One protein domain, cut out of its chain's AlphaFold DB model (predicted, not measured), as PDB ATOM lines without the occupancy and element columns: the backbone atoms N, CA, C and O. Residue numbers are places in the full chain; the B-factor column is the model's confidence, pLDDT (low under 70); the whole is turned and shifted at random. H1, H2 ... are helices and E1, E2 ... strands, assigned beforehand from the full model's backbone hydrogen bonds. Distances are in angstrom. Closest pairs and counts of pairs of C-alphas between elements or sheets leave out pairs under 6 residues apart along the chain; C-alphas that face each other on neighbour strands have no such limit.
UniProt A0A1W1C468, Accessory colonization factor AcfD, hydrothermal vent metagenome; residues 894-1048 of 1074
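This is residues 894 to 1048 of the 1074 residues of the protein "Accessory colonization factor AcfD" of hydrothermal vent metagenome (UniProt A0A1W1C468). A body of short, crossed helices has two longer helices, H4 and H7, on its two sides, with H6 and H8 bridging between them, and the hairpin E1 and E2 reaches out at one end as an arm. H1, H2 and H3 gather round H4, while residues 953 to 976 loop out at the end away from the hairpin. The printed part has 155 residues, with eight named helices followed by two named strands, an antiparallel pair, and its class is mostly helix. It is compact, with a radius of gyration of the C-alphas of 17.1 A and spans of 58 by 40 by 23 A.

Look first at E1, residues 1035 to 1040, and E2, residues 1043 to 1047, an antiparallel hairpin at 146 degrees; N 1037 and O 1045 are within hydrogen-bond range at 2.9 A, as are N 1045 and O 1038. From Val 1035, go to H3, residues 922 to 925: its Ala 924 has its C-alpha 5.1 A away, the closest pair of H3 and E1. H3 and the hub, H4, residues 927 to 945, touch only at the corner, and only just, with 3 pairs of C-alphas within 8 A, the closest those of Trp 923 and Arg 931 at 5.7 A. H2, residues 913 to 917, touches residues 930 to 934 of H4 alone, closest at the C-alphas of Val 916 and Gly 930, 6.2 A. H1, residues 894 to 902, touches residues 932 to 936 of H4 alone, closest at Val 894 and Phe 935, C-alphas 6.8 A apart, at a steep tilt of 53 degrees, the same way. H7, residues 1007 to 1019, is apart from H4; it touches H6, residues 977 to 985, at Leu 982 and Cys 1014, the closest C-alphas, 7.3 A apart. H7 touches H8, residues 1024 to 1030, closest at the C-alphas of Ala 1012 and Lys 1024, 5.7 A, at a steep tilt of 55 degrees, opposite ways. H5, residues 947 to 952, is close to but not clearly touching H7, with the C-alphas of Phe 950 and Leu 1019 closest at 5.8 A. Every O i to N i+4 pair is within hydrogen-bond range in H1, H2, H5, H6, H7 and H8; in H4 11 of 15 are, and H3 is too short for one.

Find C-alpha 894 at (66.887, 93.566, -48.455), where H1 begins. H4 runs 27.1 A from C-alpha 927 at (80.418, 98.974, -45.669), with a kink of 33 degrees near residue 939. H7 is 18.2 A long, E1 15.1 A and E2 13.4 A, ending at C-alpha 1047, (90.273, 88.537, -48.424).

The C-alphas farthest apart are those of Asn 961 and Asp 1041, 59.3 A. The printed part has no cut; the links H5 to H6 and H6 to H7 are long. Look for pLDDT under 70 at residues 908 to 909, 989 to 993, 1001 and 1037 to 1044.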
ATOM      1  N   VAL A 894      67.603  93.593 -47.166       92.06
ATOM      2  CA  VAL A 894      66.887  93.566 -48.455       92.06
ATOM      3  C   VAL A 894      65.386  93.349 -48.215       92.06
ATOM      4  O   VAL A 894      64.566  94.091 -48.757       92.06
ATOM      5  N   MET A 895      65.019  92.451 -47.287       91.88
ATOM      6  CA  MET A 895      63.629  92.290 -46.834       91.88
ATOM      7  C   MET A 895      63.107  93.568 -46.161       91.88
ATOM      8  O   MET A 895      62.010  94.027 -46.469       91.88
ATOM      9  N   ALA A 896      63.922  94.228 -45.329       90.81
ATOM     10  CA  ALA A 896      63.551  95.520 -44.746       90.81
ATOM     11  C   ALA A 896      63.305  96.615 -45.812       90.81
ATOM     12  O   ALA A 896      62.447  97.477 -45.617       90.81
ATOM     13  N   GLY A 897      63.992  96.570 -46.960       88.94
ATOM     14  CA  GLY A 897      63.712  97.428 -48.121       88.94
ATOM     15  C   GLY A 897      62.371  97.123 -48.805       88.94
ATOM     16  O   GLY A 897      61.680  98.048 -49.251       88.94
ATOM     17  N   HIS A 898      61.958  95.851 -48.829       91.38
ATOM     18  CA  HIS A 898      60.616  95.447 -49.255       91.38
ATOM     19  C   HIS A 898      59.542  95.911 -48.255       91.38
ATOM     20  O   HIS A 898      58.556  96.513 -48.674       91.38
ATOM     21  N   GLN A 899      59.756  95.767 -46.941       93.88
ATOM     22  CA  GLN A 899      58.840  96.302 -45.918       93.88
ATOM     23  C   GLN A 899      58.658  97.822 -46.038       93.88
ATOM     24  O   GLN A 899      57.531  98.317 -45.968       93.88
ATOM     25  N   GLN A 900      59.737  98.570 -46.309       91.19
ATOM     26  CA  GLN A 900      59.639 100.005 -46.597       91.19
ATOM     27  C   GLN A 900      58.702 100.291 -47.783       91.19
ATOM     28  O   GLN A 900      57.886 101.204 -47.687       91.19
ATOM     29  N   LYS A 901      58.755  99.492 -48.859       90.38
ATOM     30  CA  LYS A 901      57.827  99.603 -49.997       90.38
ATOM     31  C   LYS A 901      56.386  99.277 -49.588       90.38
ATOM     32  O   LYS A 901      55.503 100.102 -49.795       90.38
ATOM     33  N   ARG A 902      56.149  98.115 -48.967       92.88
ATOM     34  CA  ARG A 902      54.799  97.629 -48.605       92.88
ATOM     35  C   ARG A 902      54.063  98.546 -47.622       92.88
ATOM     36  O   ARG A 902      52.845  98.666 -47.705       92.88
ATOM     37  N   PHE A 903      54.786  99.230 -46.734       94.50
ATOM     38  CA  PHE A 903      54.223 100.206 -45.792       94.50
ATOM     39  C   PHE A 903      54.328 101.674 -46.256       94.50
ATOM     40  O   PHE A 903      54.144 102.580 -45.440       94.50
ATOM     41  N   ASN A 904      54.615 101.938 -47.539       90.56
ATOM     42  CA  ASN A 904      54.751 103.289 -48.113       90.56
ATOM     43  C   ASN A 904      55.705 104.210 -47.317       90.56
ATOM     44  O   ASN A 904      55.456 105.405 -47.137       90.56
ATOM     45  N   ARG A 905      56.807 103.650 -46.805       88.56
ATOM     46  CA  ARG A 905      57.863 104.372 -46.081       88.56
ATOM     47  C   ARG A 905      59.001 104.750 -47.031       88.56
ATOM     48  O   ARG A 905      59.252 104.087 -48.034       88.56
ATOM     49  N   THR A 906      59.742 105.800 -46.686       78.56
ATOM     50  CA  THR A 906      60.885 106.277 -47.479       78.56
ATOM     51  C   THR A 906      61.973 105.205 -47.589       78.56
ATOM     52  O   THR A 906      62.680 104.927 -46.617       78.56
ATOM     53  N   GLN A 907      62.133 104.619 -48.780       73.06
ATOM     54  CA  GLN A 907      63.260 103.738 -49.089       73.06
ATOM     55  C   GLN A 907      64.598 104.484 -48.975       73.06
ATOM     56  O   GLN A 907      64.681 105.689 -49.219       73.06
ATOM     57  N   LYS A 908      65.673 103.760 -48.645       67.56
ATOM     58  CA  LYS A 908      67.036 104.318 -48.676       67.56
ATOM     59  C   LYS A 908      67.414 104.717 -50.109       67.56
ATOM     60  O   LYS A 908      67.249 103.924 -51.033       67.56
ATOM     61  N   SER A 909      67.939 105.932 -50.283       67.81
ATOM     62  CA  SER A 909      68.423 106.408 -51.585       67.81
ATOM     63  C   SER A 909      69.644 105.614 -52.059       67.81
ATOM     64  O   SER A 909      70.492 105.227 -51.252       67.81
ATOM     65  N   ILE A 910      69.739 105.420 -53.376       72.69
ATOM     66  CA  ILE A 910      70.886 104.818 -54.070       72.69
ATOM     67  C   ILE A 910      71.743 105.855 -54.820       72.69
ATOM     68  O   ILE A 910      72.676 105.470 -55.514       72.69
ATOM     69  N   ALA A 911      71.485 107.160 -54.666       71.06
ATOM     70  CA  ALA A 911      72.204 108.224 -55.390       71.06
ATOM     71  C   ALA A 911      73.739 108.200 -55.192       71.06
ATOM     72  O   ALA A 911      74.489 108.682 -56.034       71.06
ATOM     73  N   ASN A 912      74.220 107.582 -54.108       77.88
ATOM     74  CA  ASN A 912      75.647 107.422 -53.822       77.88
ATOM     75  C   ASN A 912      76.284 106.175 -54.476       77.88
ATOM     76  O   ASN A 912      77.455 105.911 -54.210       77.88
ATOM     77  N   VAL A 913      75.572 105.398 -55.310       83.12
ATOM     78  CA  VAL A 913      76.116 104.188 -55.972       83.12
ATOM     79  C   VAL A 913      77.409 104.495 -56.729       83.12
ATOM     80  O   VAL A 913      78.408 103.820 -56.499       83.12
ATOM     81  N   ALA A 914      77.442 105.562 -57.534       82.31
ATOM     82  CA  ALA A 914      78.656 105.984 -58.238       82.31
ATOM     83  C   ALA A 914      79.797 106.364 -57.271       82.31
ATOM     84  O   ALA A 914      80.947 105.996 -57.485       82.31
ATOM     85  N   THR A 915      79.483 107.041 -56.160       85.19
ATOM     86  CA  THR A 915      80.454 107.405 -55.112       85.19
ATOM     87  C   THR A 915      81.020 106.186 -54.379       85.19
ATOM     88  O   THR A 915      82.160 106.224 -53.918       85.19
ATOM     89  N   VAL A 916      80.246 105.102 -54.254       87.75
ATOM     90  CA  VAL A 916      80.734 103.842 -53.682       87.75
ATOM     91  C   VAL A 916      81.561 103.069 -54.710       87.75
ATOM     92  O   VAL A 916      82.657 102.636 -54.372       87.75
ATOM     93  N   LEU A 917      81.095 102.954 -55.956       88.38
ATOM     94  CA  LEU A 917      81.801 102.268 -57.048       88.38
ATOM     95  C   LEU A 917      83.126 102.937 -57.454       88.38
ATOM     96  O   LEU A 917      84.003 102.262 -57.976       88.38
ATOM     97  N   ALA A 918      83.314 104.224 -57.151       87.44
ATOM     98  CA  ALA A 918      84.589 104.929 -57.317       87.44
ATOM     99  C   ALA A 918      85.665 104.576 -56.259       87.44
ATOM    100  O   ALA A 918      86.763 105.134 -56.296       87.44
ATOM    101  N   LYS A 919      85.371 103.694 -55.293       87.50
ATOM    102  CA  LYS A 919      86.352 103.162 -54.325       87.50
ATOM    103  C   LYS A 919      87.195 102.052 -54.951       87.50
ATOM    104  O   LYS A 919      86.774 101.404 -55.901       87.50
ATOM    105  N   GLU A 920      88.358 101.777 -54.363       86.50
ATOM    106  CA  GLU A 920      89.210 100.673 -54.812       86.50
ATOM    107  C   GLU A 920      88.542  99.305 -54.594       86.50
ATOM    108  O   GLU A 920      88.576  98.459 -55.489       86.50
ATOM    109  N   GLN A 921      87.903  99.084 -53.440       89.25
ATOM    110  CA  GLN A 921      87.188  97.842 -53.127       89.25
ATOM    111  C   GLN A 921      85.725  98.150 -52.751       89.25
ATOM    112  O   GLN A 921      85.390  98.164 -51.566       89.25
ATOM    113  N   PRO A 922      84.827  98.433 -53.719       90.25
ATOM    114  CA  PRO A 922      83.504  99.007 -53.443       90.25
ATOM    115  C   PRO A 922      82.640  98.200 -52.464       90.25
ATOM    116  O   PRO A 922      82.019  98.785 -51.571       90.25
ATOM    117  N   TRP A 923      82.633  96.869 -52.569       92.62
ATOM    118  CA  TRP A 923      81.959  95.992 -51.609       92.62
ATOM    119  C   TRP A 923      82.596  96.052 -50.211       92.62
ATOM    120  O   TRP A 923      81.877  96.201 -49.220       92.62
ATOM    121  N   ALA A 924      83.926  96.003 -50.092       89.50
ATOM    122  CA  ALA A 924      84.609  96.102 -48.800       89.50
ATOM    123  C   ALA A 924      84.413  97.494 -48.167       89.50
ATOM    124  O   ALA A 924      83.791  97.615 -47.107       89.50
ATOM    125  N   ASP A 925      84.870  98.535 -48.865       88.50
ATOM    126  CA  ASP A 925      84.995  99.925 -48.420       88.50
ATOM    127  C   ASP A 925      83.670 100.701 -48.400       88.50
ATOM    128  O   ASP A 925      83.601 101.795 -47.827       88.50
ATOM    129  N   GLY A 926      82.621 100.197 -49.054       84.19
ATOM    130  CA  GLY A 926      81.267 100.752 -48.983       84.19
ATOM    131  C   GLY A 926      80.550 100.444 -47.663       84.19
ATOM    132  O   GLY A 926      79.556 101.098 -47.333       84.19
ATOM    133  N   GLY A 927      81.042  99.457 -46.902       87.31
ATOM    134  CA  GLY A 927      80.418  98.974 -45.669       87.31
ATOM    135  C   GLY A 927      78.969  98.505 -45.866       87.31
ATOM    136  O   GLY A 927      78.477  98.371 -46.986       87.31
ATOM    137  N   ASN A 928      78.241  98.284 -44.770       88.81
ATOM    138  CA  ASN A 928      76.878  97.732 -44.829       88.81
ATOM    139  C   ASN A 928      75.905  98.601 -45.655       88.81
ATOM    140  O   ASN A 928      74.953  98.082 -46.232       88.81
ATOM    141  N   ALA A 929      76.146  99.916 -45.735       84.50
ATOM    142  CA  ALA A 929      75.346 100.830 -46.547       84.50
ATOM    143  C   ALA A 929      75.606 100.653 -48.053       84.50
ATOM    144  O   ALA A 929      74.650 100.486 -48.805       84.50
ATOM    145  N   GLY A 930      76.871 100.633 -48.490       87.94
ATOM    146  CA  GLY A 930      77.233 100.410 -49.895       87.94
ATOM    147  C   GLY A 930      76.842  99.015 -50.385       87.94
ATOM    148  O   GLY A 930      76.240  98.881 -51.446       87.94
ATOM    149  N   ARG A 931      77.057  97.984 -49.562       91.44
ATOM    150  CA  ARG A 931      76.617  96.607 -49.852       91.44
ATOM    151  C   ARG A 931      75.094  96.502 -50.025       91.44
ATOM    152  O   ARG A 931      74.625  95.751 -50.871       91.44
ATOM    153  N   LEU A 932      74.312  97.282 -49.270       90.75
ATOM    154  CA  LEU A 932      72.853  97.345 -49.437       90.75
ATOM    155  C   LEU A 932      72.443  98.131 -50.694       90.75
ATOM    156  O   LEU A 932      71.412  97.831 -51.291       90.75
ATOM    157  N   MET A 933      73.242  99.115 -51.125       88.88
ATOM    158  CA  MET A 933      73.014  99.814 -52.395       88.88
ATOM    159  C   MET A 933      73.180  98.879 -53.596       88.88
ATOM    160  O   MET A 933      72.377  98.991 -54.515       88.88
ATOM    161  N   MET A 934      74.118  97.921 -53.558       90.81
ATOM    162  CA  MET A 934      74.221  96.856 -54.567       90.81
ATOM    163  C   MET A 934      72.896  96.086 -54.691       90.81
ATOM    164  O   MET A 934      72.263  96.127 -55.742       90.81
ATOM    165  N   PHE A 935      72.410  95.459 -53.612       91.56
ATOM    166  CA  PHE A 935      71.143  94.708 -53.651       91.56
ATOM    167  C   PHE A 935      69.928  95.573 -54.039       91.56
ATOM    168  O   PHE A 935      68.987  95.077 -54.642       91.56
ATOM    169  N   ASN A 936      69.939  96.877 -53.748       88.94
ATOM    170  CA  ASN A 936      68.875  97.787 -54.183       88.94
ATOM    171  C   ASN A 936      69.032  98.281 -55.638       88.94
ATOM    172  O   ASN A 936      68.060  98.790 -56.195       88.94
ATOM    173  N   GLN A 937      70.212  98.158 -56.255       88.69
ATOM    174  CA  GLN A 937      70.462  98.576 -57.639       88.69
ATOM    175  C   GLN A 937      69.806  97.616 -58.636       88.69
ATOM    176  O   GLN A 937      69.118  98.077 -59.539       88.69
ATOM    177  N   LEU A 938      69.979  96.301 -58.460       89.75
ATOM    178  CA  LEU A 938      69.461  95.280 -59.380       89.75
ATOM    179  C   LEU A 938      67.943  95.390 -59.655       89.75
ATOM    180  O   LEU A 938      67.583  95.533 -60.823       89.75
ATOM    181  N   PRO A 939      67.040  95.399 -58.647       90.56
ATOM    182  CA  PRO A 939      65.600  95.512 -58.894       90.56
ATOM    183  C   PRO A 939      65.232  96.834 -59.578       90.56
ATOM    184  O   PRO A 939      64.406  96.851 -60.484       90.56
ATOM    185  N   ARG A 940      65.905  97.933 -59.216       88.00
ATOM    186  CA  ARG A 940      65.687  99.254 -59.821       88.00
ATOM    187  C   ARG A 940      66.193  99.335 -61.264       88.00
ATOM    188  O   ARG A 940      65.607 100.050 -62.071       88.00
ATOM    189  N   TRP A 941      67.254  98.598 -61.603       89.00
ATOM    190  CA  TRP A 941      67.718  98.453 -62.982       89.00
ATOM    191  C   TRP A 941      66.707  97.681 -63.833       89.00
ATOM    192  O   TRP A 941      66.406  98.136 -64.935       89.00
ATOM    193  N   ILE A 942      66.126  96.599 -63.299       91.06
ATOM    194  CA  ILE A 942      65.044  95.853 -63.961       91.06
ATOM    195  C   ILE A 942      63.843  96.777 -64.194       91.06
ATOM    196  O   ILE A 942      63.438  96.939 -65.343       91.06
ATOM    197  N   ASP A 943      63.340  97.448 -63.148       90.75
ATOM    198  CA  ASP A 943      62.207  98.389 -63.225       90.75
ATOM    199  C   ASP A 943      62.368  99.442 -64.334       90.75
ATOM    200  O   ASP A 943      61.400  99.774 -65.017       90.75
ATOM    201  N   ALA A 944      63.582  99.974 -64.513       88.12
ATOM    202  CA  ALA A 944      63.853 101.067 -65.444       88.12
ATOM    203  C   ALA A 944      64.257 100.628 -66.866       88.12
ATOM    204  O   ALA A 944      64.074 101.412 -67.795       88.12
ATOM    205  N   ASN A 945      64.822  99.426 -67.052       87.06
ATOM    206  CA  ASN A 945      65.489  99.039 -68.310       87.06
ATOM    207  C   ASN A 945      65.092  97.665 -68.875       87.06
ATOM    208  O   ASN A 945      65.457  97.377 -70.013       87.06
ATOM    209  N   TYR A 946      64.438  96.795 -68.095       90.81
ATOM    210  CA  TYR A 946      64.295  95.376 -68.460       90.81
ATOM    211  C   TYR A 946      63.001  94.704 -67.968       90.81
ATOM    212  O   TYR A 946      62.860  93.488 -68.060       90.81
ATOM    213  N   LEU A 947      62.053  95.452 -67.392       93.06
ATOM    214  CA  LEU A 947      60.884  94.872 -66.718       93.06
ATOM    215  C   LEU A 947      59.944  94.113 -67.673       93.06
ATOM    216  O   LEU A 947      59.343  93.116 -67.273       93.06
ATOM    217  N   THR A 948      59.819  94.558 -68.924       94.06
ATOM    218  CA  THR A 948      58.981  93.901 -69.943       94.06
ATOM    219  C   THR A 948      59.608  92.579 -70.380       94.06
ATOM    220  O   THR A 948      58.950  91.538 -70.397       94.06
ATOM    221  N   GLU A 949      60.905  92.611 -70.672       92.81
ATOM    222  CA  GLU A 949      61.724  91.488 -71.113       92.81
ATOM    223  C   GLU A 949      61.831  90.436 -70.006       92.81
ATOM    224  O   GLU A 949      61.578  89.258 -70.256       92.81
ATOM    225  N   PHE A 950      62.115  90.859 -68.771       93.12
ATOM    226  CA  PHE A 950      62.129  90.016 -67.573       93.12
ATOM    227  C   PHE A 950      60.825  89.233 -67.414       93.12
ATOM    228  O   PHE A 950      60.866  88.022 -67.197       93.12
ATOM    229  N   LYS A 951      59.671  89.893 -67.570       95.88
ATOM    230  CA  LYS A 951      58.360  89.238 -67.480       95.88
ATOM    231  C   LYS A 951      58.141  88.235 -68.606       95.88
ATOM    232  O   LYS A 951      57.813  87.086 -68.323       95.88
ATOM    233  N   ALA A 952      58.383  88.635 -69.854       93.56
ATOM    234  CA  ALA A 952      58.232  87.764 -71.022       93.56
ATOM    235  C   ALA A 952      59.134  86.515 -70.950       93.56
ATOM    236  O   ALA A 952      58.719  85.422 -71.328       93.56
ATOM    237  N   LYS A 953      60.345  86.660 -70.400       91.12
ATOM    238  CA  LYS A 953      61.304  85.571 -70.146       91.12
ATOM    239  C   LYS A 953      60.954  84.705 -68.931       91.12
ATOM    240  O   LYS A 953      61.555  83.652 -68.744       91.12
ATOM    241  N   ASN A 954      60.007  85.107 -68.085       92.25
ATOM    242  CA  ASN A 954      59.606  84.374 -66.879       92.25
ATOM    243  C   ASN A 954      58.134  83.946 -66.940       92.25
ATOM    244  O   ASN A 954      57.366  84.138 -65.998       92.25
ATOM    245  N   SER A 955      57.750  83.301 -68.043       92.50
ATOM    246  CA  SER A 955      56.400  82.769 -68.280       92.50
ATOM    247  C   SER A 955      55.962  81.648 -67.317       92.50
ATOM    248  O   SER A 955      54.779  81.306 -67.287       92.50
ATOM    249  N   LYS A 956      56.855  81.123 -66.455       91.25
ATOM    250  CA  LYS A 956      56.471  80.364 -65.240       91.25
ATOM    251  C   LYS A 956      55.583  81.219 -64.318       91.25
ATOM    252  O   LYS A 956      54.610  80.711 -63.775       91.25
ATOM    253  N   TYR A 957      55.867  82.521 -64.219       93.75
ATOM    254  CA  TYR A 957      55.297  83.461 -63.243       93.75
ATOM    255  C   TYR A 957      54.355  84.520 -63.817       93.75
ATOM    256  O   TYR A 957      53.465  85.000 -63.108       93.75
ATOM    257  N   TYR A 958      54.553  84.904 -65.077       96.88
ATOM    258  CA  TYR A 958      53.807  85.977 -65.731       96.88
ATOM    259  C   TYR A 958      53.007  85.456 -66.928       96.88
ATOM    260  O   TYR A 958      53.411  84.510 -67.602       96.88
ATOM    261  N   GLU A 959      51.860  86.082 -67.172       96.12
ATOM    262  CA  GLU A 959      51.051  85.894 -68.380       96.12
ATOM    263  C   GLU A 959      51.633  86.699 -69.557       96.12
ATOM    264  O   GLU A 959      52.343  87.685 -69.347       96.12
ATOM    265  N   ASP A 960      51.249  86.365 -70.796       93.38
ATOM    266  CA  ASP A 960      51.689  87.047 -72.033       93.38
ATOM    267  C   ASP A 960      51.438  88.574 -72.043       93.38
ATOM    268  O   ASP A 960      52.071  89.319 -72.789       93.38
ATOM    269  N   ASN A 961      50.509  89.059 -71.214       92.19
ATOM    270  CA  ASN A 961      50.183  90.481 -71.054       92.19
ATOM    271  C   ASN A 961      51.034  91.204 -69.978       92.19
ATOM    272  O   ASN A 961      50.811  92.389 -69.718       92.19
ATOM    273  N   GLY A 962      51.968  90.509 -69.318       91.38
ATOM    274  CA  GLY A 962      52.823  91.046 -68.256       91.38
ATOM    275  C   GLY A 962      52.186  91.137 -66.859       91.38
ATOM    276  O   GLY A 962      52.783  91.759 -65.967       91.38
ATOM    277  N   SER A 963      51.004  90.550 -66.634       95.12
ATOM    278  CA  SER A 963      50.422  90.388 -65.292       95.12
ATOM    279  C   SER A 963      50.969  89.154 -64.571       95.12
ATOM    280  O   SER A 963      51.284  88.147 -65.201       95.12
ATOM    281  N   VAL A 964      51.057  89.227 -63.241       96.00
ATOM    282  CA  VAL A 964      51.367  88.085 -62.363       96.00
ATOM    283  C   VAL A 964      50.279  87.014 -62.489       96.00
ATOM    284  O   VAL A 964      49.093  87.333 -62.376       96.00
ATOM    285  N   LYS A 965      50.673  85.750 -62.670       95.12
ATOM    286  CA  LYS A 965      49.755  84.602 -62.632       95.12
ATOM    287  C   LYS A 965      49.145  84.437 -61.245       95.12
ATOM    288  O   LYS A 965      49.842  84.540 -60.236       95.12
ATOM    289  N   ALA A 966      47.853  84.112 -61.188       90.31
ATOM    290  CA  ALA A 966      47.099  84.006 -59.932       90.31
ATOM    291  C   ALA A 966      47.664  82.965 -58.937       90.31
ATOM    292  O   ALA A 966      47.413  83.064 -57.738       90.31
ATOM    293  N   GLU A 967      48.441  81.999 -59.434       87.94
ATOM    294  CA  GLU A 967      49.157  80.971 -58.667       87.94
ATOM    295  C   GLU A 967      50.308  81.527 -57.810       87.94
ATOM    296  O   GLU A 967      50.625  80.947 -56.773       87.94
ATOM    297  N   TYR A 968      50.895  82.671 -58.182       90.94
ATOM    298  CA  TYR A 968      52.065  83.264 -57.515       90.94
ATOM    299  C   TYR A 968      51.744  84.634 -56.890       90.94
ATOM    300  O   TYR A 968      52.402  85.633 -57.194       90.94
ATOM    301  N   PRO A 969      50.742  84.731 -55.991       87.25
ATOM    302  CA  PRO A 969      50.202  86.013 -55.541       87.25
ATOM    303  C   PRO A 969      51.206  86.866 -54.755       87.25
ATOM    304  O   PRO A 969      50.965  88.056 -54.580       87.25
ATOM    305  N   PHE A 970      52.310  86.289 -54.268       90.62
ATOM    306  CA  PHE A 970      53.383  87.008 -53.575       90.62
ATOM    307  C   PHE A 970      54.157  87.981 -54.487       90.62
ATOM    308  O   PHE A 970      54.772  88.933 -53.994       90.62
ATOM    309  N   LEU A 971      54.117  87.788 -55.809       94.31
ATOM    310  CA  LEU A 971      54.705  88.706 -56.787       94.31
ATOM    311  C   LEU A 971      53.879  90.001 -56.906       94.31
ATOM    312  O   LEU A 971      52.658  89.987 -56.763       94.31
ATOM    313  N   ASP A 972      54.549  91.130 -57.145       91.88
ATOM    314  CA  ASP A 972      53.915  92.458 -57.277       91.88
ATOM    315  C   ASP A 972      53.902  92.957 -58.741       91.88
ATOM    316  O   ASP A 972      53.180  93.899 -59.070       91.88
ATOM    317  N   GLY A 973      54.650  92.313 -59.645       93.94
ATOM    318  CA  GLY A 973      54.767  92.690 -61.054       93.94
ATOM    319  C   GLY A 973      55.879  93.702 -61.344       93.94
ATOM    320  O   GLY A 973      55.758  94.443 -62.323       93.94
ATOM    321  N   ASP A 974      56.932  93.735 -60.526       93.81
ATOM    322  CA  ASP A 974      58.026  94.718 -60.568       93.81
ATOM    323  C   ASP A 974      59.398  94.102 -60.245       93.81
ATOM    324  O   ASP A 974      59.494  92.942 -59.853       93.81
ATOM    325  N   GLY A 975      60.477  94.868 -60.405       91.88
ATOM    326  CA  GLY A 975      61.856  94.388 -60.324       91.88
ATOM    327  C   GLY A 975      62.266  93.758 -58.989       91.88
ATOM    328  O   GLY A 975      63.223  92.985 -58.971       91.88
ATOM    329  N   LEU A 976      61.560  94.005 -57.873       92.00
ATOM    330  CA  LEU A 976      61.811  93.281 -56.612       92.00
ATOM    331  C   LEU A 976      61.360  91.816 -56.657       92.00
ATOM    332  O   LEU A 976      61.823  91.023 -55.833       92.00
ATOM    333  N   ASP A 977      60.510  91.438 -57.611       95.00
ATOM    334  CA  ASP A 977      60.099  90.051 -57.823       95.00
ATOM    335  C   ASP A 977      61.285  89.139 -58.152       95.00
ATOM    336  O   ASP A 977      61.216  87.957 -57.823       95.00
ATOM    337  N   VAL A 978      62.402  89.668 -58.680       93.12
ATOM    338  CA  VAL A 978      63.631  88.880 -58.875       93.12
ATOM    339  C   VAL A 978      64.044  88.186 -57.574       93.12
ATOM    340  O   VAL A 978      64.276  86.985 -57.579       93.12
ATOM    341  N   TYR A 979      64.025  88.883 -56.431       93.00
ATOM    342  CA  TYR A 979      64.384  88.285 -55.140       93.00
ATOM    343  C   TYR A 979      63.331  87.307 -54.619       93.00
ATOM    344  O   TYR A 979      63.687  86.350 -53.936       93.00
ATOM    345  N   LYS A 980      62.054  87.490 -54.963       93.06
ATOM    346  CA  LYS A 980      60.986  86.558 -54.574       93.06
ATOM    347  C   LYS A 980      61.071  85.253 -55.362       93.06
ATOM    348  O   LYS A 980      60.988  84.184 -54.765       93.06
ATOM    349  N   ILE A 981      61.298  85.349 -56.675       91.69
ATOM    350  CA  ILE A 981      61.550  84.209 -57.563       91.69
ATOM    351  C   ILE A 981      62.834  83.498 -57.121       91.69
ATOM    352  O   ILE A 981      62.795  82.300 -56.884       91.69
ATOM    353  N   LEU A 982      63.929  84.218 -56.859       89.06
ATOM    354  CA  LEU A 982      65.161  83.629 -56.311       89.06
ATOM    355  C   LEU A 982      64.924  82.859 -54.993       89.06
ATOM    356  O   LEU A 982      65.512  81.802 -54.789       89.06
ATOM    357  N   HIS A 983      64.057  83.337 -54.089       88.88
ATOM    358  CA  HIS A 983      63.706  82.589 -52.871       88.88
ATOM    359  C   HIS A 983      62.783  81.386 -53.120       88.88
ATOM    360  O   HIS A 983      62.847  80.425 -52.354       88.88
ATOM    361  N   ARG A 984      61.929  81.449 -54.148       88.06
ATOM    362  CA  ARG A 984      61.077  80.351 -54.621       88.06
ATOM    363  C   ARG A 984      61.948  79.251 -55.241       88.06
ATOM    364  O   ARG A 984      62.052  78.186 -54.646       88.06
ATOM    365  N   GLU A 985      62.690  79.552 -56.305       85.62
ATOM    366  CA  GLU A 985      63.557  78.597 -57.024       85.62
ATOM    367  C   GLU A 985      64.705  78.033 -56.166       85.62
ATOM    368  O   GLU A 985      65.149  76.915 -56.378       85.62
ATOM    369  N   ALA A 986      65.182  78.757 -55.144       80.31
ATOM    370  CA  ALA A 986      66.164  78.211 -54.195       80.31
ATOM    371  C   ALA A 986      65.560  77.248 -53.144       80.31
ATOM    372  O   ALA A 986      66.295  76.737 -52.291       80.31
ATOM    373  N   ARG A 987      64.238  77.032 -53.154       80.50
ATOM    374  CA  ARG A 987      63.544  75.987 -52.381       80.50
ATOM    375  C   ARG A 987      62.971  74.906 -53.283       80.50
ATOM    376  O   ARG A 987      63.119  73.739 -52.934       80.50
ATOM    377  N   ASP A 988      62.342  75.298 -54.390       76.69
ATOM    378  CA  ASP A 988      61.872  74.389 -55.431       76.69
ATOM    379  C   ASP A 988      63.052  73.519 -55.883       76.69
ATOM    380  O   ASP A 988      64.035  74.008 -56.438       76.69
ATOM    381  N   ARG A 989      62.976  72.208 -55.655       62.59
ATOM    382  CA  ARG A 989      63.902  71.278 -56.310       62.59
ATOM    383  C   ARG A 989      63.419  71.134 -57.745       62.59
ATOM    384  O   ARG A 989      62.457  70.402 -57.966       62.59
ATOM    385  N   ALA A 990      64.022  71.866 -58.680       54.12
ATOM    386  CA  ALA A 990      63.618  71.836 -60.082       54.12
ATOM    387  C   ALA A 990      63.555  70.381 -60.580       54.12
ATOM    388  O   ALA A 990      64.503  69.610 -60.445       54.12
ATOM    389  N   THR A 991      62.388  69.967 -61.075       45.41
ATOM    390  CA  THR A 991      62.111  68.555 -61.391       45.41
ATOM    391  C   THR A 991      62.545  68.152 -62.799       45.41
ATOM    392  O   THR A 991      62.430  66.982 -63.158       45.41
ATOM    393  N   GLU A 992      63.023  69.106 -63.598       53.72
ATOM    394  CA  GLU A 992      63.437  68.947 -64.993       53.72
ATOM    395  C   GLU A 992      64.650  69.848 -65.284       53.72
ATOM    396  O   GLU A 992      64.937  70.769 -64.523       53.72
ATOM    397  N   ASN A 993      65.351  69.604 -66.399       59.81
ATOM    398  CA  ASN A 993      66.516  70.391 -66.838       59.81
ATOM    399  C   ASN A 993      66.101  71.773 -67.399       59.81
ATOM    400  O   ASN A 993      66.344  72.063 -68.575       59.81
ATOM    401  N   ASP A 994      65.430  72.598 -66.598       73.19
ATOM    402  CA  ASP A 994      65.058  73.969 -66.956       73.19
ATOM    403  C   ASP A 994      66.084  75.007 -66.456       73.19
ATOM    404  O   ASP A 994      67.111  74.681 -65.859       73.19
ATOM    405  N   LYS A 995      65.841  76.288 -66.754       78.06
ATOM    406  CA  LYS A 995      66.772  77.375 -66.411       78.06
ATOM    407  C   LYS A 995      66.767  77.780 -64.929       78.06
ATOM    408  O   LYS A 995      67.572  78.625 -64.548       78.06
ATOM    409  N   TYR A 996      65.863  77.249 -64.112       81.25
ATOM    410  CA  TYR A 996      65.747  77.573 -62.691       81.25
ATOM    411  C   TYR A 996      66.534  76.588 -61.809       81.25
ATOM    412  O   TYR A 996      67.019  76.989 -60.752       81.25
ATOM    413  N   ASP A 997      66.776  75.356 -62.279       76.50
ATOM    414  CA  ASP A 997      67.601  74.323 -61.612       76.50
ATOM    415  C   ASP A 997      68.970  74.837 -61.123       76.50
ATOM    416  O   ASP A 997      69.419  74.533 -60.012       76.50
ATOM    417  N   VAL A 998      69.600  75.724 -61.903       77.44
ATOM    418  CA  VAL A 998      70.925  76.294 -61.600       77.44
ATOM    419  C   VAL A 998      70.983  77.102 -60.294       77.44
ATOM    420  O   VAL A 998      72.080  77.404 -59.819       77.44
ATOM    421  N   CYS A 999      69.832  77.442 -59.705       76.75
ATOM    422  CA  CYS A 999      69.714  78.107 -58.408       76.75
ATOM    423  C   CYS A 999      69.965  77.197 -57.195       76.75
ATOM    424  O   CYS A 999      70.176  77.703 -56.086       76.75
ATOM    425  N   MET A1000      69.998  75.871 -57.368       71.12
ATOM    426  CA  MET A1000      70.407  74.953 -56.302       71.12
ATOM    427  C   MET A1000      71.897  75.100 -55.957       71.12
ATOM    428  O   MET A1000      72.728  75.420 -56.800       71.12
ATOM    429  N   LYS A1001      72.270  74.835 -54.697       67.31
ATOM    430  CA  LYS A1001      73.657  74.985 -54.215       67.31
ATOM    431  C   LYS A1001      74.625  74.033 -54.940       67.31
ATOM    432  O   LYS A1001      74.724  72.858 -54.583       67.31
ATOM    433  N   GLN A1002      75.427  74.572 -55.853       72.38
ATOM    434  CA  GLN A1002      76.458  73.828 -56.582       72.38
ATOM    435  C   GLN A1002      77.712  73.577 -55.721       72.38
ATOM    436  O   GLN A1002      78.021  74.316 -54.781       72.38
ATOM    437  N   SER A1003      78.444  72.502 -56.027       75.12
ATOM    438  CA  SER A1003      79.722  72.173 -55.379       75.12
ATOM    439  C   SER A1003      80.870  72.962 -56.019       75.12
ATOM    440  O   SER A1003      80.874  73.179 -57.225       75.12
ATOM    441  N   GLY A1004      81.852  73.391 -55.222       79.69
ATOM    442  CA  GLY A1004      83.052  74.088 -55.712       79.69
ATOM    443  C   GLY A1004      82.867  75.551 -56.144       79.69
ATOM    444  O   GLY A1004      83.861  76.197 -56.453       79.69
ATOM    445  N   LYS A1005      81.642  76.095 -56.133       84.62
ATOM    446  CA  LYS A1005      81.357  77.513 -56.414       84.62
ATOM    447  C   LYS A1005      81.220  78.333 -55.130       84.62
ATOM    448  O   LYS A1005      80.730  77.831 -54.112       84.62
ATOM    449  N   THR A1006      81.656  79.596 -55.155       87.88
ATOM    450  CA  THR A1006      81.497  80.503 -54.003       87.88
ATOM    451  C   THR A1006      80.026  80.897 -53.821       87.88
ATOM    452  O   THR A1006      79.185  80.695 -54.698       87.88
ATOM    453  N   LYS A1007      79.668  81.517 -52.687       88.00
ATOM    454  CA  LYS A1007      78.318  82.097 -52.549       88.00
ATOM    455  C   LYS A1007      78.063  83.237 -53.543       88.00
ATOM    456  O   LYS A1007      76.913  83.470 -53.904       88.00
ATOM    457  N   THR A1008      79.110  83.945 -53.957       92.25
ATOM    458  CA  THR A1008      79.017  85.051 -54.915       92.25
ATOM    459  C   THR A1008      78.852  84.517 -56.338       92.25
ATOM    460  O   THR A1008      78.022  85.040 -57.077       92.25
ATOM    461  N   ASP A1009      79.526  83.413 -56.680       91.25
ATOM    462  CA  ASP A1009      79.261  82.649 -57.907       91.25
ATOM    463  C   ASP A1009      77.814  82.145 -57.948       91.25
ATOM    464  O   ASP A1009      77.129  82.317 -58.952       91.25
ATOM    465  N   MET A1010      77.323  81.563 -56.846       88.38
ATOM    466  CA  MET A1010      75.943  81.073 -56.759       88.38
ATOM    467  C   MET A1010      74.912  82.186 -56.944       88.38
ATOM    468  O   MET A1010      73.913  81.977 -57.629       88.38
ATOM    469  N   LEU A1011      75.155  83.363 -56.355       90.75
ATOM    470  CA  LEU A1011      74.328  84.544 -56.591       90.75
ATOM    471  C   LEU A1011      74.327  84.889 -58.086       90.75
ATOM    472  O   LEU A1011      73.247  84.981 -58.656       90.75
ATOM    473  N   ALA A1012      75.505  84.998 -58.710       91.62
ATOM    474  CA  ALA A1012      75.661  85.361 -60.120       91.62
ATOM    475  C   ALA A1012      74.972  84.381 -61.084       91.62
ATOM    476  O   ALA A1012      74.203  84.810 -61.936       91.62
ATOM    477  N   ILE A1013      75.208  83.071 -60.952       88.88
ATOM    478  CA  ILE A1013      74.602  82.037 -61.812       88.88
ATOM    479  C   ILE A1013      73.070  82.133 -61.754       88.88
ATOM    480  O   ILE A1013      72.400  82.255 -62.778       88.88
ATOM    481  N   CYS A1014      72.526  82.141 -60.537       88.44
ATOM    482  CA  CYS A1014      71.091  82.113 -60.289       88.44
ATOM    483  C   CYS A1014      70.398  83.433 -60.699       88.44
ATOM    484  O   CYS A1014      69.339  83.398 -61.330       88.44
ATOM    485  N   THR A1015      71.011  84.606 -60.459       90.94
ATOM    486  CA  THR A1015      70.489  85.879 -61.000       90.94
ATOM    487  C   THR A1015      70.577  85.943 -62.519       90.94
ATOM    488  O   THR A1015      69.637  86.432 -63.146       90.94
ATOM    489  N   SER A1016      71.654  85.437 -63.129       90.50
ATOM    490  CA  SER A1016      71.816  85.467 -64.587       90.50
ATOM    491  C   SER A1016      70.776  84.617 -65.311       90.50
ATOM    492  O   SER A1016      70.242  85.060 -66.323       90.50
ATOM    493  N   ALA A1017      70.436  83.431 -64.800       88.56
ATOM    494  CA  ALA A1017      69.473  82.542 -65.453       88.56
ATOM    495  C   ALA A1017      68.012  83.011 -65.311       88.56
ATOM    496  O   ALA A1017      67.254  82.984 -66.282       88.56
ATOM    497  N   ILE A1018      67.620  83.530 -64.141       89.94
ATOM    498  CA  ILE A1018      66.283  84.119 -63.942       89.94
ATOM    499  C   ILE A1018      66.091  85.368 -64.815       89.94
ATOM    500  O   ILE A1018      65.020  85.552 -65.393       89.94
ATOM    501  N   LEU A1019      67.117  86.210 -64.959       90.38
ATOM    502  CA  LEU A1019      67.045  87.411 -65.798       90.38
ATOM    503  C   LEU A1019      67.327  87.141 -67.286       90.38
ATOM    504  O   LEU A1019      66.925  87.935 -68.128       90.38
ATOM    505  N   GLU A1020      68.005  86.042 -67.620       89.00
ATOM    506  CA  GLU A1020      68.607  85.773 -68.936       89.00
ATOM    507  C   GLU A1020      69.480  86.934 -69.465       89.00
ATOM    508  O   GLU A1020      69.446  87.291 -70.652       89.00
ATOM    509  N   VAL A1021      70.283  87.508 -68.566       87.94
ATOM    510  CA  VAL A1021      71.384  88.440 -68.862       87.94
ATOM    511  C   VAL A1021      72.593  88.065 -68.008       87.94
ATOM    512  O   VAL A1021      72.409  87.558 -66.902       87.94
ATOM    513  N   ASP A1022      73.822  88.327 -68.457       87.00
ATOM    514  CA  ASP A1022      74.971  88.119 -67.565       87.00
ATOM    515  C   ASP A1022      74.963  89.130 -66.409       87.00
ATOM    516  O   ASP A1022      74.930  90.343 -66.616       87.00
ATOM    517  N   THR A1023      75.039  88.625 -65.180       90.44
ATOM    518  CA  THR A1023      75.194  89.423 -63.958       90.44
ATOM    519  C   THR A1023      76.610  89.375 -63.375       90.44
ATOM    520  O   THR A1023      76.900  90.138 -62.445       90.44
ATOM    521  N   LYS A1024      77.529  88.564 -63.936       88.38
ATOM    522  CA  LYS A1024      78.938  88.506 -63.505       88.38
ATOM    523  C   LYS A1024      79.590  89.878 -63.617       88.38
ATOM    524  O   LYS A1024      80.203  90.320 -62.651       88.38
ATOM    525  N   SER A1025      79.420  90.593 -64.734       85.94
ATOM    526  CA  SER A1025      80.062  91.910 -64.909       85.94
ATOM    527  C   SER A1025      79.635  92.948 -63.848       85.94
ATOM    528  O   SER A1025      80.469  93.700 -63.340       85.94
ATOM    529  N   TRP A1026      78.363  92.922 -63.435       89.69
ATOM    530  CA  TRP A1026      77.811  93.781 -62.384       89.69
ATOM    531  C   TRP A1026      78.385  93.442 -61.000       89.69
ATOM    532  O   TRP A1026      78.857  94.333 -60.290       89.69
ATOM    533  N   LEU A1027      78.418  92.159 -60.627       92.19
ATOM    534  CA  LEU A1027      79.002  91.709 -59.355       92.19
ATOM    535  C   LEU A1027      80.529  91.929 -59.310       92.19
ATOM    536  O   LEU A1027      81.057  92.314 -58.263       92.19
ATOM    537  N   SER A1028      81.224  91.785 -60.444       90.62
ATOM    538  CA  SER A1028      82.647  92.118 -60.607       90.62
ATOM    539  C   SER A1028      82.920  93.607 -60.404       90.62
ATOM    540  O   SER A1028      83.874  93.960 -59.714       90.62
ATOM    541  N   ALA A1029      82.072  94.491 -60.939       89.75
ATOM    542  CA  ALA A1029      82.203  95.937 -60.745       89.75
ATOM    543  C   ALA A1029      82.057  96.353 -59.274       89.75
ATOM    544  O   ALA A1029      82.781  97.226 -58.797       89.75
ATOM    545  N   TRP A1030      81.168  95.690 -58.531       92.19
ATOM    546  CA  TRP A1030      81.066  95.855 -57.080       92.19
ATOM    547  C   TRP A1030      82.207  95.182 -56.303       92.19
ATOM    548  O   TRP A1030      82.392  95.502 -55.129       92.19
ATOM    549  N   LYS A1031      82.974  94.278 -56.929       92.88
ATOM    550  CA  LYS A1031      83.900  93.336 -56.272       92.88
ATOM    551  C   LYS A1031      83.209  92.567 -55.140       92.88
ATOM    552  O   LYS A1031      83.711  92.467 -54.019       92.88
ATOM    553  N   ALA A1032      81.998  92.087 -55.427       93.44
ATOM    554  CA  ALA A1032      81.138  91.420 -54.459       93.44
ATOM    555  C   ALA A1032      81.854  90.234 -53.786       93.44
ATOM    556  O   ALA A1032      82.605  89.503 -54.425       93.44
ATOM    557  N   GLY A1033      81.639  90.066 -52.480       90.38
ATOM    558  CA  GLY A1033      82.254  88.998 -51.684       90.38
ATOM    559  C   GLY A1033      83.677  89.270 -51.168       90.38
ATOM    560  O   GLY A1033      84.110  88.565 -50.262       90.38
ATOM    561  N   VAL A1034      84.382  90.303 -51.647       89.50
ATOM    562  CA  VAL A1034      85.732  90.668 -51.159       89.50
ATOM    563  C   VAL A1034      85.649  91.407 -49.815       89.50
ATOM    564  O   VAL A1034      85.099  92.508 -49.737       89.50
ATOM    565  N   VAL A1035      86.184  90.842 -48.731       82.94
ATOM    566  CA  VAL A1035      86.024  91.388 -47.368       82.94
ATOM    567  C   VAL A1035      87.317  91.986 -46.815       82.94
ATOM    568  O   VAL A1035      88.375  91.379 -46.875       82.94
ATOM    569  N   GLY A1036      87.239  93.182 -46.224       74.38
ATOM    570  CA  GLY A1036      88.365  93.758 -45.482       74.38
ATOM    571  C   GLY A1036      88.610  92.991 -44.179       74.38
ATOM    572  O   GLY A1036      87.718  92.939 -43.331       74.38
ATOM    573  N   ILE A1037      89.803  92.413 -44.020       65.81
ATOM    574  CA  ILE A1037      90.194  91.588 -42.860       65.81
ATOM    575  C   ILE A1037      91.098  92.323 -41.860       65.81
ATOM    576  O   ILE A1037      91.260  91.872 -40.727       65.81
ATOM    577  N   GLY A1038      91.652  93.475 -42.240       54.69
ATOM    578  CA  GLY A1038      92.450  94.321 -41.356       54.69
ATOM    579  C   GLY A1038      93.125  95.466 -42.103       54.69
ATOM    580  O   GLY A1038      92.776  95.765 -43.243       54.69
ATOM    581  N   ALA A1039      94.115  96.083 -41.463       49.25
ATOM    582  CA  ALA A1039      95.049  96.999 -42.104       49.25
ATOM    583  C   ALA A1039      96.441  96.852 -41.471       49.25
ATOM    584  O   ALA A1039      96.544  96.607 -40.266       49.25
ATOM    585  N   VAL A1040      97.490  97.016 -42.273       36.53
ATOM    586  CA  VAL A1040      98.902  97.036 -41.855       36.53
ATOM    587  C   VAL A1040      99.534  98.293 -42.443       36.53
ATOM    588  O   VAL A1040      99.294  98.617 -43.601       36.53
ATOM    589  N   ASP A1041     100.258  99.055 -41.622       43.34
ATOM    590  CA  ASP A1041     100.913 100.324 -41.989       43.34
ATOM    591  C   ASP A1041     100.002 101.360 -42.688       43.34
ATOM    592  O   ASP A1041     100.446 102.214 -43.449       43.34
ATOM    593  N   GLY A1042      98.696 101.301 -42.398       46.44
ATOM    594  CA  GLY A1042      97.667 102.157 -42.998       46.44
ATOM    595  C   GLY A1042      97.094 101.647 -44.327       46.44
ATOM    596  O   GLY A1042      96.147 102.242 -44.835       46.44
ATOM    597  N   VAL A1043      97.609 100.538 -44.863       61.03
ATOM    598  CA  VAL A1043      97.078  99.852 -46.047       61.03
ATOM    599  C   VAL A1043      96.055  98.803 -45.612       61.03
ATOM    600  O   VAL A1043      96.358  97.930 -44.798       61.03
ATOM    601  N   ASN A1044      94.836  98.878 -46.150       66.44
ATOM    602  CA  ASN A1044      93.802  97.865 -45.927       66.44
ATOM    603  C   ASN A1044      94.214  96.516 -46.540       66.44
ATOM    604  O   ASN A1044      94.709  96.464 -47.664       66.44
ATOM    605  N   ILE A1045      93.939  95.423 -45.827       72.88
ATOM    606  CA  ILE A1045      94.107  94.052 -46.320       72.88
ATOM    607  C   ILE A1045      92.725  93.451 -46.569       72.88
ATOM    608  O   ILE A1045      91.839  93.529 -45.710       72.88
ATOM    609  N   TYR A1046      92.565  92.819 -47.728       77.06
ATOM    610  CA  TYR A1046      91.320  92.210 -48.179       77.06
ATOM    611  C   TYR A1046      91.497  90.706 -48.413       77.06
ATOM    612  O   TYR A1046      92.536  90.267 -48.899       77.06
ATOM    613  N   ASP A1047      90.465  89.943 -48.079       80.81
ATOM    614  CA  ASP A1047      90.273  88.537 -48.424       80.81
ATOM    615  C   ASP A1047      89.331  88.453 -49.634       80.81
ATOM    616  O   ASP A1047      88.251  89.055 -49.641       80.81
ATOM    617  N   SER A1048      89.764  87.728 -50.666       83.75
ATOM    618  CA  SER A1048      89.038  87.516 -51.918       83.75
ATOM    619  C   SER A1048      88.560  86.076 -52.130       83.75
ATOM    620  O   SER A1048      87.930  85.824 -53.153       83.75
TER     621      SER A1048